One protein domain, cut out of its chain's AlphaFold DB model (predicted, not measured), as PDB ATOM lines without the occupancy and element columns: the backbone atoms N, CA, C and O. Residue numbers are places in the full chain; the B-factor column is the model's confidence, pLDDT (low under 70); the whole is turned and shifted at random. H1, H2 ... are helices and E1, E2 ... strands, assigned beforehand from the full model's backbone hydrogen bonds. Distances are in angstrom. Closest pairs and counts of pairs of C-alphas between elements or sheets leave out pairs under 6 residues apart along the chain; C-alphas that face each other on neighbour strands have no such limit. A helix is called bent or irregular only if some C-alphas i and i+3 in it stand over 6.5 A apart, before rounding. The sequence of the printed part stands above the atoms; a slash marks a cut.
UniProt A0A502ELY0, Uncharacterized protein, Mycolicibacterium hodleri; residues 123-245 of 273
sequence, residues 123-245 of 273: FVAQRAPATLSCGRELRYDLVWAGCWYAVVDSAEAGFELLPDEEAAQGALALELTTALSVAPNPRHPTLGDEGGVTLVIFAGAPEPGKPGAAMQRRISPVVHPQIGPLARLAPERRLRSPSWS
ATOM      1  N   PHE A 123     193.348 147.869 136.129       81.38
ATOM      2  CA  PHE A 123     194.280 148.993 136.272       81.38
ATOM      3  C   PHE A 123     195.472 148.914 135.314       81.38
ATOM      4  O   PHE A 123     195.883 147.839 134.875       81.38
ATOM      5  N   VAL A 124     196.059 150.079 135.026       89.62
ATOM      6  CA  VAL A 124     197.335 150.203 134.305       89.62
ATOM      7  C   VAL A 124     198.480 150.123 135.312       89.62
ATOM      8  O   VAL A 124     198.601 150.996 136.175       89.62
ATOM      9  N   ALA A 125     199.307 149.086 135.201       88.50
ATOM     10  CA  ALA A 125     200.434 148.835 136.094       88.50
ATOM     11  C   ALA A 125     201.682 149.631 135.702       88.50
ATOM     12  O   ALA A 125     202.351 150.190 136.566       88.50
ATOM     13  N   GLN A 126     201.991 149.700 134.407       90.06
ATOM     14  CA  GLN A 126     203.147 150.443 133.904       90.06
ATOM     15  C   GLN A 126     202.958 150.858 132.449       90.06
ATOM     16  O   GLN A 126     202.122 150.304 131.735       90.06
ATOM     17  N   ARG A 127     203.793 151.802 132.018       91.00
ATOM     18  CA  ARG A 127     204.003 152.162 130.616       91.00
ATOM     19  C   ARG A 127     205.475 152.035 130.323       91.00
ATOM     20  O   ARG A 127     206.271 152.660 131.021       91.00
ATOM     21  N   ALA A 128     205.826 151.241 129.330       87.69
ATOM     22  CA  ALA A 128     207.220 150.983 129.030       87.69
ATOM     23  C   ALA A 128     207.428 150.823 127.522       87.69
ATOM     24  O   ALA A 128     206.519 150.379 126.815       87.69
ATOM     25  N   PRO A 129     208.613 151.184 127.011       93.19
ATOM     26  CA  PRO A 129     209.058 150.689 125.723       93.19
ATOM     27  C   PRO A 129     209.453 149.210 125.844       93.19
ATOM     28  O   PRO A 129     209.986 148.773 126.864       93.19
ATOM     29  N   ALA A 130     209.224 148.449 124.781       91.56
ATOM     30  CA  ALA A 130     209.818 147.141 124.561       91.56
ATOM     31  C   ALA A 130     210.694 147.198 123.306       91.56
ATOM     32  O   ALA A 130     210.260 147.697 122.264       91.56
ATOM     33  N   THR A 131     211.921 146.688 123.399       93.31
ATOM     34  CA  THR A 131     212.814 146.557 122.245       93.31
ATOM     35  C   THR A 131     212.495 145.258 121.516       93.31
ATOM     36  O   THR A 131     212.641 144.167 122.065       93.31
ATOM     37  N   LEU A 132     212.044 145.383 120.273       91.62
ATOM     38  CA  LEU A 132     211.762 144.266 119.379       91.62
ATOM     39  C   LEU A 132     213.070 143.655 118.846       91.62
ATOM     40  O   LEU A 132     214.138 144.263 118.928       91.62
ATOM     41  N   SER A 133     212.999 142.466 118.245       87.31
ATOM     42  CA  SER A 133     214.178 141.742 117.737       87.31
ATOM     43  C   SER A 133     214.930 142.513 116.645       87.31
ATOM     44  O   SER A 133     216.145 142.391 116.509       87.31
ATOM     45  N   CYS A 134     214.216 143.364 115.906       84.25
ATOM     46  CA  CYS A 134     214.779 144.258 114.896       84.25
ATOM     47  C   CYS A 134     215.422 145.540 115.464       84.25
ATOM     48  O   CYS A 134     215.897 146.371 114.693       84.25
ATOM     49  N   GLY A 135     215.422 145.732 116.787       86.94
ATOM     50  CA  GLY A 135     215.939 146.933 117.452       86.94
ATOM     51  C   GLY A 135     214.970 148.121 117.465       86.94
ATOM     52  O   GLY A 135     215.296 149.161 118.032       86.94
ATOM     53  N   ARG A 136     213.774 147.984 116.877       91.81
ATOM     54  CA  ARG A 136     212.695 148.975 117.001       91.81
ATOM     55  C   ARG A 136     212.144 148.969 118.425       91.81
ATOM     56  O   ARG A 136     211.880 147.905 118.979       91.81
ATOM     57  N   GLU A 137     211.896 150.150 118.975       94.00
ATOM     58  CA  GLU A 137     211.136 150.302 120.216       94.00
ATOM     59  C   GLU A 137     209.636 150.412 119.924       94.00
ATOM     60  O   GLU A 137     209.216 151.114 119.002       94.00
ATOM     61  N   LEU A 138     208.835 149.708 120.719       94.62
ATOM     62  CA  LEU A 138     207.378 149.767 120.694       94.62
ATOM     63  C   LEU A 138     206.869 150.033 122.109       94.62
ATOM     64  O   LEU A 138     207.181 149.273 123.028       94.62
ATOM     65  N   ARG A 139     206.092 151.098 122.305       94.56
ATOM     66  CA  ARG A 139     205.515 151.395 123.618       94.56
ATOM     67  C   ARG A 139     204.273 150.559 123.870       94.56
ATOM     68  O   ARG A 139     203.458 150.328 122.975       94.56
ATOM     69  N   TYR A 140     204.117 150.141 125.118       92.75
ATOM     70  CA  TYR A 140     202.930 149.438 125.574       92.75
ATOM     71  C   TYR A 140     202.536 149.870 126.988       92.75
ATOM     72  O   TYR A 140     203.373 150.221 127.826       92.75
ATOM     73  N   ASP A 141     201.237 149.793 127.251       93.50
ATOM     74  CA  ASP A 141     200.660 149.868 128.584       93.50
ATOM     75  C   ASP A 141     200.491 148.436 129.109       93.50
ATOM     76  O   ASP A 141     199.800 147.616 128.499       93.50
ATOM     77  N   LEU A 142     201.110 148.114 130.247       92.56
ATOM     78  CA  LEU A 142     200.840 146.863 130.950       92.56
ATOM     79  C   LEU A 142     199.568 147.030 131.779       92.56
ATOM     80  O   LEU A 142     199.520 147.856 132.695       92.56
ATOM     81  N   VAL A 143     198.559 146.220 131.489       91.38
ATOM     82  CA  VAL A 143     197.236 146.321 132.108       91.38
ATOM     83  C   VAL A 143     196.876 145.014 132.791       91.38
ATOM     84  O   VAL A 143     197.058 143.939 132.224       91.38
ATOM     85  N   TRP A 144     196.326 145.113 133.996       85.38
ATOM     86  CA  TRP A 144     195.644 144.012 134.659       85.38
ATOM     87  C   TRP A 144     194.137 144.155 134.467       85.38
ATOM     88  O   TRP A 144     193.578 145.220 134.731       85.38
ATOM     89  N   ALA A 145     193.478 143.087 134.022       83.81
ATOM     90  CA  ALA A 145     192.024 142.929 134.116       83.81
ATOM     91  C   ALA A 145     191.668 141.434 134.149       83.81
ATOM     92  O   ALA A 145     191.064 140.892 133.221       83.81
ATOM     93  N   GLY A 146     192.132 140.755 135.201       83.50
ATOM     94  CA  GLY A 146     192.002 139.306 135.391       83.50
ATOM     95  C   GLY A 146     193.162 138.476 134.830       83.50
ATOM     96  O   GLY A 146     193.324 137.327 135.227       83.50
ATOM     97  N   CYS A 147     193.975 139.054 133.947       87.12
ATOM     98  CA  CYS A 147     195.332 138.621 133.624       87.12
ATOM     99  C   CYS A 147     196.133 139.823 133.094       87.12
ATOM    100  O   CYS A 147     195.597 140.934 132.987       87.12
ATOM    101  N   TRP A 148     197.413 139.608 132.791       88.06
ATOM    102  CA  TRP A 148     198.296 140.638 132.253       88.06
ATOM    103  C   TRP A 148     198.152 140.792 130.739       88.06
ATOM    104  O   TRP A 148     198.359 139.845 129.975       88.06
ATOM    105  N   TYR A 149     197.876 142.020 130.310       90.12
ATOM    106  CA  TYR A 149     197.756 142.434 128.917       90.12
ATOM    107  C   TYR A 149     198.844 143.444 128.567       90.12
ATOM    108  O   TYR A 149     199.087 144.373 129.338       90.12
ATOM    109  N   ALA A 150     199.440 143.315 127.384       93.75
ATOM    110  CA  ALA A 150     200.182 144.413 126.770       93.75
ATOM    111  C   ALA A 150     199.248 145.144 125.803       93.75
ATOM    112  O   ALA A 150     198.817 144.572 124.804       93.75
ATOM    113  N   VAL A 151     198.903 146.391 126.109       94.44
ATOM    114  CA  VAL A 151     198.060 147.229 125.252       94.44
ATOM    115  C   VAL A 151     198.953 148.158 124.446       94.44
ATOM    116  O   VAL A 151     199.743 148.907 125.013       94.44
ATOM    117  N   VAL A 152     198.825 148.104 123.127       94.56
ATOM    118  CA  VAL A 152     199.653 148.844 122.172       94.56
ATOM    119  C   VAL A 152     198.750 149.752 121.345       94.56
ATOM    120  O   VAL A 152     197.676 149.330 120.916       94.56
ATOM    121  N   ASP A 153     199.181 150.987 121.099       92.56
ATOM    122  CA  ASP A 153     198.522 151.861 120.127       92.56
ATOM    123  C   ASP A 153     198.668 151.256 118.722       92.56
ATOM    124  O   ASP A 153     199.781 151.018 118.242       92.56
ATOM    125  N   SER A 154     197.544 150.980 118.056       91.25
ATOM    126  CA  SER A 154     197.569 150.355 116.735       91.25
ATOM    127  C   SER A 154     198.267 151.232 115.697       91.25
ATOM    128  O   SER A 154     198.993 150.701 114.860       91.25
ATOM    129  N   ALA A 155     198.133 152.557 115.779       93.00
ATOM    130  CA  ALA A 155     198.791 153.479 114.859       93.00
ATOM    131  C   ALA A 155     200.311 153.493 115.073       93.00
ATOM    132  O   ALA A 155     201.062 153.487 114.098       93.00
ATOM    133  N   GLU A 156     200.780 153.424 116.325       91.56
ATOM    134  CA  GLU A 156     202.214 153.279 116.630       91.56
ATOM    135  C   GLU A 156     202.761 151.931 116.139       91.56
ATOM    136  O   GLU A 156     203.897 151.854 115.664       91.56
ATOM    137  N   ALA A 157     201.948 150.873 116.210       91.94
ATOM    138  CA  ALA A 157     202.282 149.557 115.678       91.94
ATOM    139  C   ALA A 157     202.304 149.514 114.138       91.94
ATOM    140  O   ALA A 157     203.042 148.692 113.587       91.94
ATOM    141  N   GLY A 158     201.590 150.426 113.469       94.88
ATOM    142  CA  GLY A 158     201.449 150.497 112.012       94.88
ATOM    143  C   GLY A 158     200.210 149.778 111.465       94.88
ATOM    144  O   GLY A 158     200.251 149.298 110.337       94.88
ATOM    145  N   PHE A 159     199.139 149.676 112.258       91.31
ATOM    146  CA  PHE A 159     197.901 148.966 111.927       91.31
ATOM    147  C   PHE A 159     196.667 149.873 111.968       91.31
ATOM    148  O   PHE A 159     196.462 150.638 112.919       91.31
ATOM    149  N   GLU A 160     195.784 149.696 110.985       91.25
ATOM    150  CA  GLU A 160     194.442 150.295 110.948       91.25
ATOM    151  C   GLU A 160     193.366 149.399 111.597       91.25
ATOM    152  O   GLU A 160     192.206 149.798 111.728       91.25
ATOM    153  N   LEU A 161     193.754 148.205 112.054       85.44
ATOM    154  CA  LEU A 161     192.890 147.161 112.615       85.44
ATOM    155  C   LEU A 161     191.919 146.581 111.579       85.44
ATOM    156  O   LEU A 161     190.718 146.428 111.832       85.44
ATOM    157  N   LEU A 162     192.458 146.249 110.408       88.19
ATOM    158  CA  LEU A 162     191.731 145.630 109.303       88.19
ATOM    159  C   LEU A 162     191.915 144.100 109.284       88.19
ATOM    160  O   LEU A 162     192.929 143.591 109.761       88.19
ATOM    161  N   PRO A 163     190.955 143.331 108.730       82.56
ATOM    162  CA  PRO A 163     191.040 141.867 108.717       82.56
ATOM    163  C   PRO A 163     192.260 141.289 107.982       82.56
ATOM    164  O   PRO A 163     192.737 140.217 108.329       82.56
ATOM    165  N   ASP A 164     192.765 141.966 106.953       87.81
ATOM    166  CA  ASP A 164     193.942 141.544 106.188       87.81
ATOM    167  C   ASP A 164     195.270 141.774 106.929       87.81
ATOM    168  O   ASP A 164     196.301 141.234 106.526       87.81
ATOM    169  N   GLU A 165     195.244 142.495 108.051       88.00
ATOM    170  CA  GLU A 165     196.403 142.723 108.916       88.00
ATOM    171  C   GLU A 165     196.585 141.629 109.982       88.00
ATOM    172  O   GLU A 165     197.606 141.621 110.668       88.00
ATOM    173  N   GLU A 166     195.640 140.691 110.133       86.62
ATOM    174  CA  GLU A 166     195.615 139.697 111.223       86.62
ATOM    175  C   GLU A 166     196.931 138.909 111.345       86.62
ATOM    176  O   GLU A 166     197.462 138.728 112.441       86.62
ATOM    177  N   ALA A 167     197.518 138.498 110.217       85.81
ATOM    178  CA  ALA A 167     198.789 137.775 110.208       85.81
ATOM    179  C   ALA A 167     199.962 138.639 110.709       85.81
ATOM    180  O   ALA A 167     200.814 138.161 111.460       85.81
ATOM    181  N   ALA A 168     199.997 139.917 110.322       90.19
ATOM    182  CA  ALA A 168     201.030 140.855 110.756       90.19
ATOM    183  C   ALA A 168     200.868 141.222 112.241       90.19
ATOM    184  O   ALA A 168     201.857 141.281 112.974       90.19
ATOM    185  N   GLN A 169     199.626 141.386 112.704       90.62
ATOM    186  CA  GLN A 169     199.296 141.569 114.120       90.62
ATOM    187  C   GLN A 169     199.736 140.353 114.951       90.62
ATOM    188  O   GLN A 169     200.335 140.519 116.012       90.62
ATOM    189  N   GLY A 170     199.509 139.136 114.441       88.44
ATOM    190  CA  GLY A 170     199.986 137.880 115.026       88.44
ATOM    191  C   GLY A 170     201.501 137.835 115.211       88.44
ATOM    192  O   GLY A 170     201.984 137.543 116.306       88.44
ATOM    193  N   ALA A 171     202.249 138.167 114.156       90.81
ATOM    194  CA  ALA A 171     203.709 138.181 114.186       90.81
ATOM    195  C   ALA A 171     204.257 139.215 115.182       90.81
ATOM    196  O   ALA A 171     205.122 138.883 115.995       90.81
ATOM    197  N   LEU A 172     203.719 140.441 115.176       93.19
ATOM    198  CA  LEU A 172     204.155 141.481 116.109       93.19
ATOM    199  C   LEU A 172     203.799 141.133 117.561       93.19
ATOM    200  O   LEU A 172     204.590 141.381 118.468       93.19
ATOM    201  N   ALA A 173     202.630 140.532 117.797       91.19
ATOM    202  CA  ALA A 173     202.232 140.089 119.129       91.19
ATOM    203  C   ALA A 173     203.166 139.000 119.678       91.19
ATOM    204  O   ALA A 173     203.541 139.054 120.852       91.19
ATOM    205  N   LEU A 174     203.578 138.039 118.843       88.44
ATOM    206  CA  LEU A 174     204.583 137.040 119.213       88.44
ATOM    207  C   LEU A 174     205.928 137.694 119.534       88.44
ATOM    208  O   LEU A 174     206.543 137.367 120.545       88.44
ATOM    209  N   GLU A 175     206.387 138.620 118.693       91.88
ATOM    210  CA  GLU A 175     207.669 139.291 118.901       91.88
ATOM    211  C   GLU A 175     207.675 140.085 120.212       91.88
ATOM    212  O   GLU A 175     208.587 139.928 121.024       91.88
ATOM    213  N   LEU A 176     206.622 140.868 120.463       91.75
ATOM    214  CA  LEU A 176     206.476 141.637 121.694       91.75
ATOM    215  C   LEU A 176     206.424 140.725 122.922       91.75
ATOM    216  O   LEU A 176     207.152 140.940 123.881       91.75
ATOM    217  N   THR A 177     205.596 139.684 122.910       88.94
ATOM    218  CA  THR A 177     205.493 138.763 124.058       88.94
ATOM    219  C   THR A 177     206.793 138.005 124.310       88.94
ATOM    220  O   THR A 177     207.183 137.841 125.465       88.94
ATOM    221  N   THR A 178     207.523 137.641 123.254       88.12
ATOM    222  CA  THR A 178     208.881 137.092 123.364       88.12
ATOM    223  C   THR A 178     209.823 138.094 124.031       88.12
ATOM    224  O   THR A 178     210.505 137.743 124.993       88.12
ATOM    225  N   ALA A 179     209.811 139.356 123.596       89.94
ATOM    226  CA  ALA A 179     210.611 140.423 124.197       89.94
ATOM    227  C   ALA A 179     210.236 140.706 125.662       89.94
ATOM    228  O   ALA A 179     211.091 141.077 126.457       89.94
ATOM    229  N   LEU A 180     208.979 140.501 126.055       88.81
ATOM    230  CA  LEU A 180     208.545 140.660 127.445       88.81
ATOM    231  C   LEU A 180     208.878 139.444 128.318       88.81
ATOM    232  O   LEU A 180     209.016 139.589 129.529       88.81
ATOM    233  N   SER A 181     209.053 138.262 127.723       84.44
ATOM    234  CA  SER A 181     209.345 137.026 128.461       84.44
ATOM    235  C   SER A 181     210.746 136.965 129.081       84.44
ATOM    236  O   SER A 181     210.978 136.143 129.966       84.44
ATOM    237  N   VAL A 182     211.682 137.822 128.649       80.06
ATOM    238  CA  VAL A 182     213.039 137.880 129.232       80.06
ATOM    239  C   VAL A 182     213.089 138.653 130.550       80.06
ATOM    240  O   VAL A 182     214.053 138.525 131.304       80.06
ATOM    241  N   ALA A 183     212.068 139.465 130.828       80.00
ATOM    242  CA  ALA A 183     211.950 140.215 132.067       80.00
ATOM    243  C   ALA A 183     211.240 139.379 133.150       80.00
ATOM    244  O   ALA A 183     210.447 138.491 132.828       80.00
ATOM    245  N   PRO A 184     211.474 139.660 134.447       83.06
ATOM    246  CA  PRO A 184     210.680 139.072 135.519       83.06
ATOM    247  C   PRO A 184     209.181 139.330 135.324       83.06
ATOM    248  O   PRO A 184     208.786 140.422 134.906       83.06
ATOM    249  N   ASN A 185     208.348 138.349 135.687       87.12
ATOM    250  CA  ASN A 185     206.896 138.496 135.607       87.12
ATOM    251  C   ASN A 185     206.412 139.718 136.407       87.12
ATOM    252  O   ASN A 185     206.873 139.947 137.535       87.12
ATOM    253  N   PRO A 186     205.439 140.474 135.873       86.31
ATOM    254  CA  PRO A 186     204.781 141.521 136.634       86.31
ATOM    255  C   PRO A 186     204.011 140.938 137.825       86.31
ATOM    256  O   PRO A 186     203.387 139.880 137.743       86.31
ATOM    257  N   ARG A 187     204.043 141.657 138.951       88.88
ATOM    258  CA  ARG A 187     203.391 141.237 140.196       88.88
ATOM    259  C   ARG A 187     202.125 142.033 140.458       88.88
ATOM    260  O   ARG A 187     202.137 143.262 140.447       88.88
ATOM    261  N   HIS A 188     201.038 141.322 140.733       87.75
ATOM    262  CA  HIS A 188     199.778 141.914 141.142       87.75
ATOM    263  C   HIS A 188     199.884 142.358 142.612       87.75
ATOM    264  O   HIS A 188     200.319 141.551 143.441       87.75
ATOM    265  N   PRO A 189     199.466 143.586 142.981       86.81
ATOM    266  CA  PRO A 189     199.650 144.118 144.337       86.81
ATOM    267  C   PRO A 189     199.049 143.245 145.443       86.81
ATOM    268  O   PRO A 189     199.612 143.151 146.530       86.81
ATOM    269  N   THR A 190     197.921 142.591 145.153       86.25
ATOM    270  CA  THR A 190     197.188 141.762 146.125       86.25
ATOM    271  C   THR A 190     197.356 140.265 145.874       86.25
ATOM    272  O   THR A 190     197.288 139.476 146.806       86.25
ATOM    273  N   LEU A 191     197.557 139.861 144.615       82.81
ATOM    274  CA  LEU A 191     197.519 138.448 144.204       82.81
ATOM    275  C   LEU A 191     198.922 137.856 144.006       82.81
ATOM    276  O   LEU A 191     199.078 136.642 143.963       82.81
ATOM    277  N   GLY A 192     199.963 138.693 143.960       88.56
ATOM    278  CA  GLY A 192     201.338 138.240 143.797       88.56
ATOM    279  C   GLY A 192     201.678 137.893 142.348       88.56
ATOM    280  O   GLY A 192     201.396 138.670 141.439       88.56
ATOM    281  N   ASP A 193     202.373 136.778 142.140       88.31
ATOM    282  CA  ASP A 193     202.790 136.328 140.809       88.31
ATOM    283  C   ASP A 193     201.644 135.576 140.126       88.31
ATOM    284  O   ASP A 193     201.283 134.473 140.525       88.31
ATOM    285  N   GLU A 194     201.077 136.197 139.097       84.50
ATOM    286  CA  GLU A 194     199.992 135.640 138.279       84.50
ATOM    287  C   GLU A 194     200.488 135.323 136.851       84.50
ATOM    288  O   GLU A 194     199.699 135.179 135.918       84.50
ATOM    289  N   GLY A 195     201.810 135.205 136.669       87.06
ATOM    290  CA  GLY A 195     202.440 134.889 135.391       87.06
ATOM    291  C   GLY A 195     202.781 136.108 134.531       87.06
ATOM    292  O   GLY A 195     202.718 137.261 134.958       87.06
ATOM    293  N   GLY A 196     203.197 135.829 133.296       87.62
ATOM    294  CA  GLY A 196     203.582 136.840 132.315       87.62
ATOM    295  C   GLY A 196     202.402 137.416 131.530       87.62
ATOM    296  O   GLY A 196     201.233 137.089 131.753       87.62
ATOM    297  N   VAL A 197     202.721 138.264 130.553       88.50
ATOM    298  CA  VAL A 197     201.732 138.808 129.612       88.50
ATOM    299  C   VAL A 197     201.086 137.675 128.816       88.50
ATOM    300  O   VAL A 197     201.769 136.885 128.172       88.50
ATOM    301  N   THR A 198     199.755 137.606 128.863       83.12
ATOM    302  CA  THR A 198     198.972 136.515 128.265       83.12
ATOM    303  C   THR A 198     198.566 136.814 126.824       83.12
ATOM    304  O   THR A 198     198.501 135.905 125.999       83.12
ATOM    305  N   LEU A 199     198.275 138.079 126.509       85.44
ATOM    306  CA  LEU A 199     197.914 138.505 125.156       85.44
ATOM    307  C   LEU A 199     198.259 139.976 124.912       85.44
ATOM    308  O   LEU A 199     198.412 140.766 125.852       85.44
ATOM    309  N   VAL A 200     198.346 140.332 123.631       91.19
ATOM    310  CA  VAL A 200     198.560 141.706 123.165       91.19
ATOM    311  C   VAL A 200     197.239 142.264 122.648       91.19
ATOM    312  O   VAL A 200     196.517 141.579 121.926       91.19
ATOM    313  N   ILE A 201     196.909 143.499 123.015       92.25
ATOM    314  CA  ILE A 201     195.732 144.214 122.514       92.25
ATOM    315  C   ILE A 201     196.214 145.402 121.696       92.25
ATOM    316  O   ILE A 201     196.749 146.355 122.261       92.25
ATOM    317  N   PHE A 202     195.968 145.390 120.388       89.56
ATOM    318  CA  PHE A 202     196.128 146.588 119.569       89.56
ATOM    319  C   PHE A 202     194.875 147.445 119.702       89.56
ATOM    320  O   PHE A 202     193.779 146.989 119.376       89.56
ATOM    321  N   ALA A 203     195.020 148.661 120.217       89.69
ATOM    322  CA  ALA A 203     193.925 149.586 120.454       89.69
ATOM    323  C   ALA A 203     194.012 150.760 119.479       89.69
ATOM    324  O   ALA A 203     195.019 151.461 119.434       89.69
ATOM    325  N   GLY A 204     192.939 150.972 118.722       83.62
ATOM    326  CA  GLY A 204     192.797 152.141 117.867       83.62
ATOM    327  C   GLY A 204     192.483 153.398 118.673       83.62
ATOM    328  O   GLY A 204     192.199 153.343 119.878       83.62
ATOM    329  N   ALA A 205     192.488 154.532 117.976       80.94
ATOM    330  CA  ALA A 205     192.115 155.808 118.563       80.94
ATOM    331  C   ALA A 205     190.701 155.746 119.181       80.94
ATOM    332  O   ALA A 205     189.811 155.081 118.640       80.94
ATOM    333  N   PRO A 206     190.477 156.428 120.316       79.62
ATOM    334  CA  PRO A 206     189.142 156.572 120.870       79.62
ATOM    335  C   PRO A 206     188.252 157.369 119.908       79.62
ATOM    336  O   PRO A 206     188.603 158.465 119.474       79.62
ATOM    337  N   GLU A 207     187.084 156.818 119.605       72.38
ATOM    338  CA  GLU A 207     186.032 157.438 118.812       72.38
ATOM    339  C   GLU A 207     184.882 157.852 119.748       72.38
ATOM    340  O   GLU A 207     184.483 157.072 120.628       72.38
ATOM    341  N   PRO A 208     184.321 159.063 119.589       69.69
ATOM    342  CA  PRO A 208     183.159 159.464 120.366       69.69
ATOM    343  C   PRO A 208     182.015 158.478 120.125       69.69
ATOM    344  O   PRO A 208     181.695 158.121 118.990       69.69
ATOM    345  N   GLY A 209     181.389 158.036 121.214       67.56
ATOM    346  CA  GLY A 209     180.154 157.271 121.130       67.56
ATOM    347  C   GLY A 209     179.022 158.114 120.532       67.56
ATOM    348  O   GLY A 209     179.126 159.332 120.374       67.56
ATOM    349  N   LYS A 210     177.889 157.466 120.239       70.19
ATOM    350  CA  LYS A 210     176.634 158.187 119.967       70.19
ATOM    351  C   LYS A 210     176.316 159.144 121.135       70.19
ATOM    352  O   LYS A 210     176.743 158.862 122.253       70.19
ATOM    353  N   PRO A 211     175.554 160.234 120.926       58.34
ATOM    354  CA  PRO A 211     175.142 161.115 122.018       58.34
ATOM    355  C   PRO A 211     174.568 160.316 123.201       58.34
ATOM    356  O   PRO A 211     173.661 159.506 123.014       58.34
ATOM    357  N   GLY A 212     175.137 160.502 124.396       60.59
ATOM    358  CA  GLY A 212     174.772 159.751 125.606       60.59
ATOM    359  C   GLY A 212     175.451 158.383 125.780       60.59
ATOM    360  O   GLY A 212     175.170 157.696 126.757       60.59
ATOM    361  N   ALA A 213     176.347 157.972 124.878       61.00
ATOM    362  CA  ALA A 213     177.131 156.745 124.997       61.00
ATOM    363  C   ALA A 213     178.581 157.027 125.420       61.00
ATOM    364  O   ALA A 213     179.150 158.077 125.119       61.00
ATOM    365  N   ALA A 214     179.196 156.045 126.084       61.41
ATOM    366  CA  ALA A 214     180.618 156.078 126.411       61.41
ATOM    367  C   ALA A 214     181.490 156.125 125.143       61.41
ATOM    368  O   ALA A 214     181.082 155.656 124.075       61.41
ATOM    369  N   MET A 215     182.710 156.651 125.284       70.50
ATOM    370  CA  MET A 215     183.712 156.616 124.220       70.50
ATOM    371  C   MET A 215     184.016 155.160 123.847       70.50
ATOM    372  O   MET A 215     184.139 154.280 124.706       70.50
ATOM    373  N   GLN A 216     184.122 154.914 122.548       72.94
ATOM    374  CA  GLN A 216     184.392 153.598 121.988       72.94
ATOM    375  C   GLN A 216     185.790 153.579 121.390       72.94
ATOM    376  O   GLN A 216     186.380 154.613 121.105       72.94
ATOM    377  N   ARG A 217     186.345 152.389 121.207       79.38
ATOM    378  CA  ARG A 217     187.581 152.200 120.452       79.38
ATOM    379  C   ARG A 217     187.565 150.825 119.820       79.38
ATOM    380  O   ARG A 217     187.012 149.883 120.392       79.38
ATOM    381  N   ARG A 218     188.203 150.702 118.663       81.06
ATOM    382  CA  ARG A 218     188.448 149.395 118.053       81.06
ATOM    383  C   ARG A 218     189.607 148.724 118.768       81.06
ATOM    384  O   ARG A 218     190.581 149.387 119.122       81.06
ATOM    385  N   ILE A 219     189.486 147.421 118.982       84.62
ATOM    386  CA  ILE A 219     190.555 146.609 119.554       84.62
ATOM    387  C   ILE A 219     190.736 145.332 118.742       84.62
ATOM    388  O   ILE A 219     189.755 144.761 118.268       84.62
ATOM    389  N   SER A 220     191.981 144.878 118.630       85.69
ATOM    390  CA  SER A 220     192.336 143.551 118.129       85.69
ATOM    391  C   SER A 220     193.112 142.804 119.220       85.69
ATOM    392  O   SER A 220     194.297 143.087 119.426       85.69
ATOM    393  N   PRO A 221     192.447 141.933 120.005       83.81
ATOM    394  CA  PRO A 221     193.118 141.074 120.967       83.81
ATOM    395  C   PRO A 221     193.748 139.880 120.243       83.81
ATOM    396  O   PRO A 221     193.056 139.095 119.598       83.81
ATOM    397  N   VAL A 222     195.058 139.720 120.389       81.06
ATOM    398  CA  VAL A 222     195.827 138.665 119.731       81.06
ATOM    399  C   VAL A 222     196.379 137.707 120.776       81.06
ATOM    400  O   VAL A 222     197.241 138.061 121.582       81.06
ATOM    401  N   VAL A 223     195.882 136.471 120.733       77.31
ATOM    402  CA  VAL A 223     196.390 135.345 121.521       77.31
ATOM    403  C   VAL A 223     197.250 134.494 120.598       77.31
ATOM    404  O   VAL A 223     196.739 133.889 119.656       77.31
ATOM    405  N   HIS A 224     198.557 134.447 120.842       61.31
ATOM    406  CA  HIS A 224     199.454 133.664 120.000       61.31
ATOM    407  C   HIS A 224     199.628 132.235 120.558       61.31
ATOM    408  O   HIS A 224     199.938 132.083 121.737       61.31
ATOM    409  N   PRO A 225     199.485 131.166 119.748       54.97
ATOM    410  CA  PRO A 225     199.471 129.774 120.227       54.97
ATOM    411  C   PRO A 225     200.806 129.284 120.804       54.97
ATOM    412  O   PRO A 225     200.824 128.359 121.611       54.97
ATOM    413  N   GLN A 226     201.925 129.897 120.407       52.03
ATOM    414  CA  GLN A 226     203.244 129.610 120.994       52.03
ATOM    415  C   GLN A 226     203.438 130.254 122.377       52.03
ATOM    416  O   GLN A 226     204.387 129.906 123.077       52.03
ATOM    417  N   ILE A 227     202.536 131.146 122.798       49.62
ATOM    418  CA  ILE A 227     202.471 131.627 124.179       49.62
ATOM    419  C   ILE A 227     201.799 130.515 124.996       49.62
ATOM    420  O   ILE A 227     200.580 130.452 125.148       49.62
ATOM    421  N   GLY A 228     202.611 129.562 125.455       43.84
ATOM    422  CA  GLY A 228     202.174 128.412 126.238       43.84
ATOM    423  C   GLY A 228     202.542 128.532 127.731       43.84
ATOM    424  O   GLY A 228     203.730 128.675 128.008       43.84
ATOM    425  N   PRO A 229     201.628 128.322 128.709       41.38
ATOM    426  CA  PRO A 229     200.201 128.146 128.494       41.38
ATOM    427  C   PRO A 229     199.286 128.835 129.528       41.38
ATOM    428  O   PRO A 229     199.522 128.819 130.735       41.38
ATOM    429  N   LEU A 230     198.087 129.182 129.063       39.84
ATOM    430  CA  LEU A 230     196.854 129.180 129.868       39.84
ATOM    431  C   LEU A 230     196.522 127.798 130.498       39.84
ATOM    432  O   LEU A 230     195.450 127.614 131.052       39.84
ATOM    433  N   ALA A 231     197.434 126.819 130.412       32.16
ATOM    434  CA  ALA A 231     197.298 125.422 130.834       32.16
ATOM    435  C   ALA A 231     198.285 124.989 131.943       32.16
ATOM    436  O   ALA A 231     198.247 123.838 132.363       32.16
ATOM    437  N   ARG A 232     199.182 125.867 132.426       31.08
ATOM    438  CA  ARG A 232     200.059 125.597 133.592       31.08
ATOM    439  C   ARG A 232     199.621 126.389 134.819       31.08
ATOM    440  O   ARG A 232     199.994 126.031 135.930       31.08
ATOM    441  N   LEU A 233     198.785 127.408 134.629       36.78
ATOM    442  CA  LEU A 233     198.016 128.028 135.697       36.78
ATOM    443  C   LEU A 233     196.752 127.189 135.897       36.78
ATOM    444  O   LEU A 233     195.797 127.341 135.155       36.78
ATOM    445  N   ALA A 234     196.841 126.256 136.850       30.64
ATOM    446  CA  ALA A 234     195.788 125.500 137.532       30.64
ATOM    447  C   ALA A 234     194.548 125.049 136.710       30.64
ATOM    448  O   ALA A 234     193.802 125.893 136.220       30.64
ATOM    449  N   PRO A 235     194.171 123.751 136.724       33.53
ATOM    450  CA  PRO A 235     192.884 123.272 136.185       33.53
ATOM    451  C   PRO A 235     191.624 123.931 136.801       33.53
ATOM    452  O   PRO A 235     190.506 123.605 136.411       33.53
ATOM    453  N   GLU A 236     191.780 124.886 137.725       31.83
ATOM    454  CA  GLU A 236     190.709 125.553 138.461       31.83
ATOM    455  C   GLU A 236     190.569 127.067 138.195       31.83
ATOM    456  O   GLU A 236     189.583 127.664 138.637       31.83
ATOM    457  N   ARG A 237     191.483 127.730 137.464       39.09
ATOM    458  CA  ARG A 237     191.430 129.200 137.290       39.09
ATOM    459  C   ARG A 237     191.148 129.631 135.847       39.09
ATOM    460  O   ARG A 237     191.975 129.550 134.952       39.09
ATOM    461  N   ARG A 238     189.912 130.104 135.661       39.59
ATOM    462  CA  ARG A 238     189.283 130.546 134.405       39.59
ATOM    463  C   ARG A 238     189.954 131.781 133.807       39.59
ATOM    464  O   ARG A 238     190.081 132.792 134.494       39.59
ATOM    465  N   LEU A 239     190.180 131.754 132.494       33.06
ATOM    466  CA  LEU A 239     190.244 132.973 131.686       33.06
ATOM    467  C   LEU A 239     188.948 133.765 131.833       33.06
ATOM    468  O   LEU A 239     187.856 133.234 131.623       33.06
ATOM    469  N   ARG A 240     189.080 135.045 132.162       38.75
ATOM    470  CA  ARG A 240     187.978 136.004 132.163       38.75
ATOM    471  C   ARG A 240     188.218 136.960 131.005       38.75
ATOM    472  O   ARG A 240     189.226 137.652 131.003       38.75
ATOM    473  N   SER A 241     187.312 136.987 130.034       31.41
ATOM    474  CA  SER A 241     187.326 137.988 128.964       31.41
ATOM    475  C   SER A 241     186.515 139.203 129.422       31.41
ATOM    476  O   SER A 241     185.291 139.088 129.524       31.41
ATOM    477  N   PRO A 242     187.133 140.353 129.738       34.22
ATOM    478  CA  PRO A 242     186.378 141.553 130.070       34.22
ATOM    479  C   PRO A 242     185.782 142.214 128.818       34.22
ATOM    480  O   PRO A 242     186.412 142.272 127.760       34.22
ATOM    481  N   SER A 243     184.572 142.758 128.960       32.97
ATOM    482  CA  SER A 243     184.022 143.773 128.060       32.97
ATOM    483  C   SER A 243     184.480 145.160 128.532       32.97
ATOM    484  O   SER A 243     184.462 145.457 129.725       32.97
ATOM    485  N   TRP A 244     184.922 146.013 127.605       36.03
ATOM    486  CA  TRP A 244     185.484 147.330 127.926       36.03
ATOM    487  C   TRP A 244     184.550 148.446 127.450       36.03
ATOM    488  O   TRP A 244     184.150 148.471 126.289       36.03
ATOM    489  N   SER A 245     184.265 149.405 128.331       29.72
ATOM    490  CA  SER A 245     183.871 150.768 127.957       29.72
ATOM    491  C   SER A 245     184.965 151.695 128.473       29.72
ATOM    492  O   SER A 245     185.469 151.506 129.580       29.72
TER     493      SER A 245
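AT A GLANCE: This is residues 123 to 245 of the 273 residues of an uncharacterized protein of Mycolicibacterium hodleri (UniProt A0A502ELY0). A strongly twisted sheet of five strands curls round one long helix, H2, on one of its faces, while the short H1 sits on the other face beside the strands. Residues 204 to 218, between E4 and E5, make a long loop reaching away from the sheet, and residues 223 to 245 form a long tail with no named element. The printed part has 123 residues with E1, E2, E3, H1, H2, E4 and E5 along the chain; the sheet's order is E1, E2, E3, E4, E5, mixed, with E3 and E4 parallel and the other neighbours antiparallel. The class is mixed, helices and strands, with 55 residues, under half, in named elements. The whole is compact, with a radius of gyration of the C-alphas of 14.9 A and spans of 43 by 37 by 25 A.

IN THESE COORDINATES: E1, residues 123 to 131, begins at C-alpha 123 (194.280, 148.993, 136.272) and is 23.4 A long. E2, residues 137 to 144, is 22.1 A long, and E3, residues 148 to 153, is 16.5 A. H1 is residues 154 to 157. H2, residues 163 to 181, is 27.4 A long; it begins at C-alpha 163 (191.040, 141.867, 108.717), has a kink of 28 degrees near residue 170, and is irregular, with C-alphas 164 and 167 7.3 A apart. E4 is residues 199 to 203, and E5 is residues 219 to 222, ending at C-alpha 222 (195.827, 138.665, 119.731).

HOW THE PARTS SIT: E1, E2 and E3 form a meander, each strand the antiparallel neighbour of the one before. E1 and E2 are a hairpin, with N 125 and O 142 at 2.8 A. E2 and E3 are a hairpin, with N 143 and O 149 at 2.9 A. E3, H1, H2 and E4 make a strand-helix-strand unit, two parallel neighbour strands with helices between, and its crossover is right-handed; N 201 and O 150 are 2.8 A apart. E4 and E5 are a hairpin, with N 222 and O 200 at 2.8 A. H2 touches E4, the closest C-alphas being those of Ala 173 and Val 200, 5.7 A apart. It also touches E1, at Ala 130 and Ala 179, whose C-alphas are 6.8 A apart. H1 is on the opposite face, at a height over the sheet of 5.6 A, over none of the strands. In H2, 13 of 15 O i to N i+4 pairs are within hydrogen-bond range; H1 is too short for such a pair.

THE WHOLE: The C-alphas farthest apart are those of Val 182 and Pro 211, at 45.0 A. The printed part has no cut. The links H2 to E4 and E4 to E5 are long. The mean pLDDT of the printed part is 77.6, and residues 208 to 209, 211 to 214 and 224 to 245 are under 70.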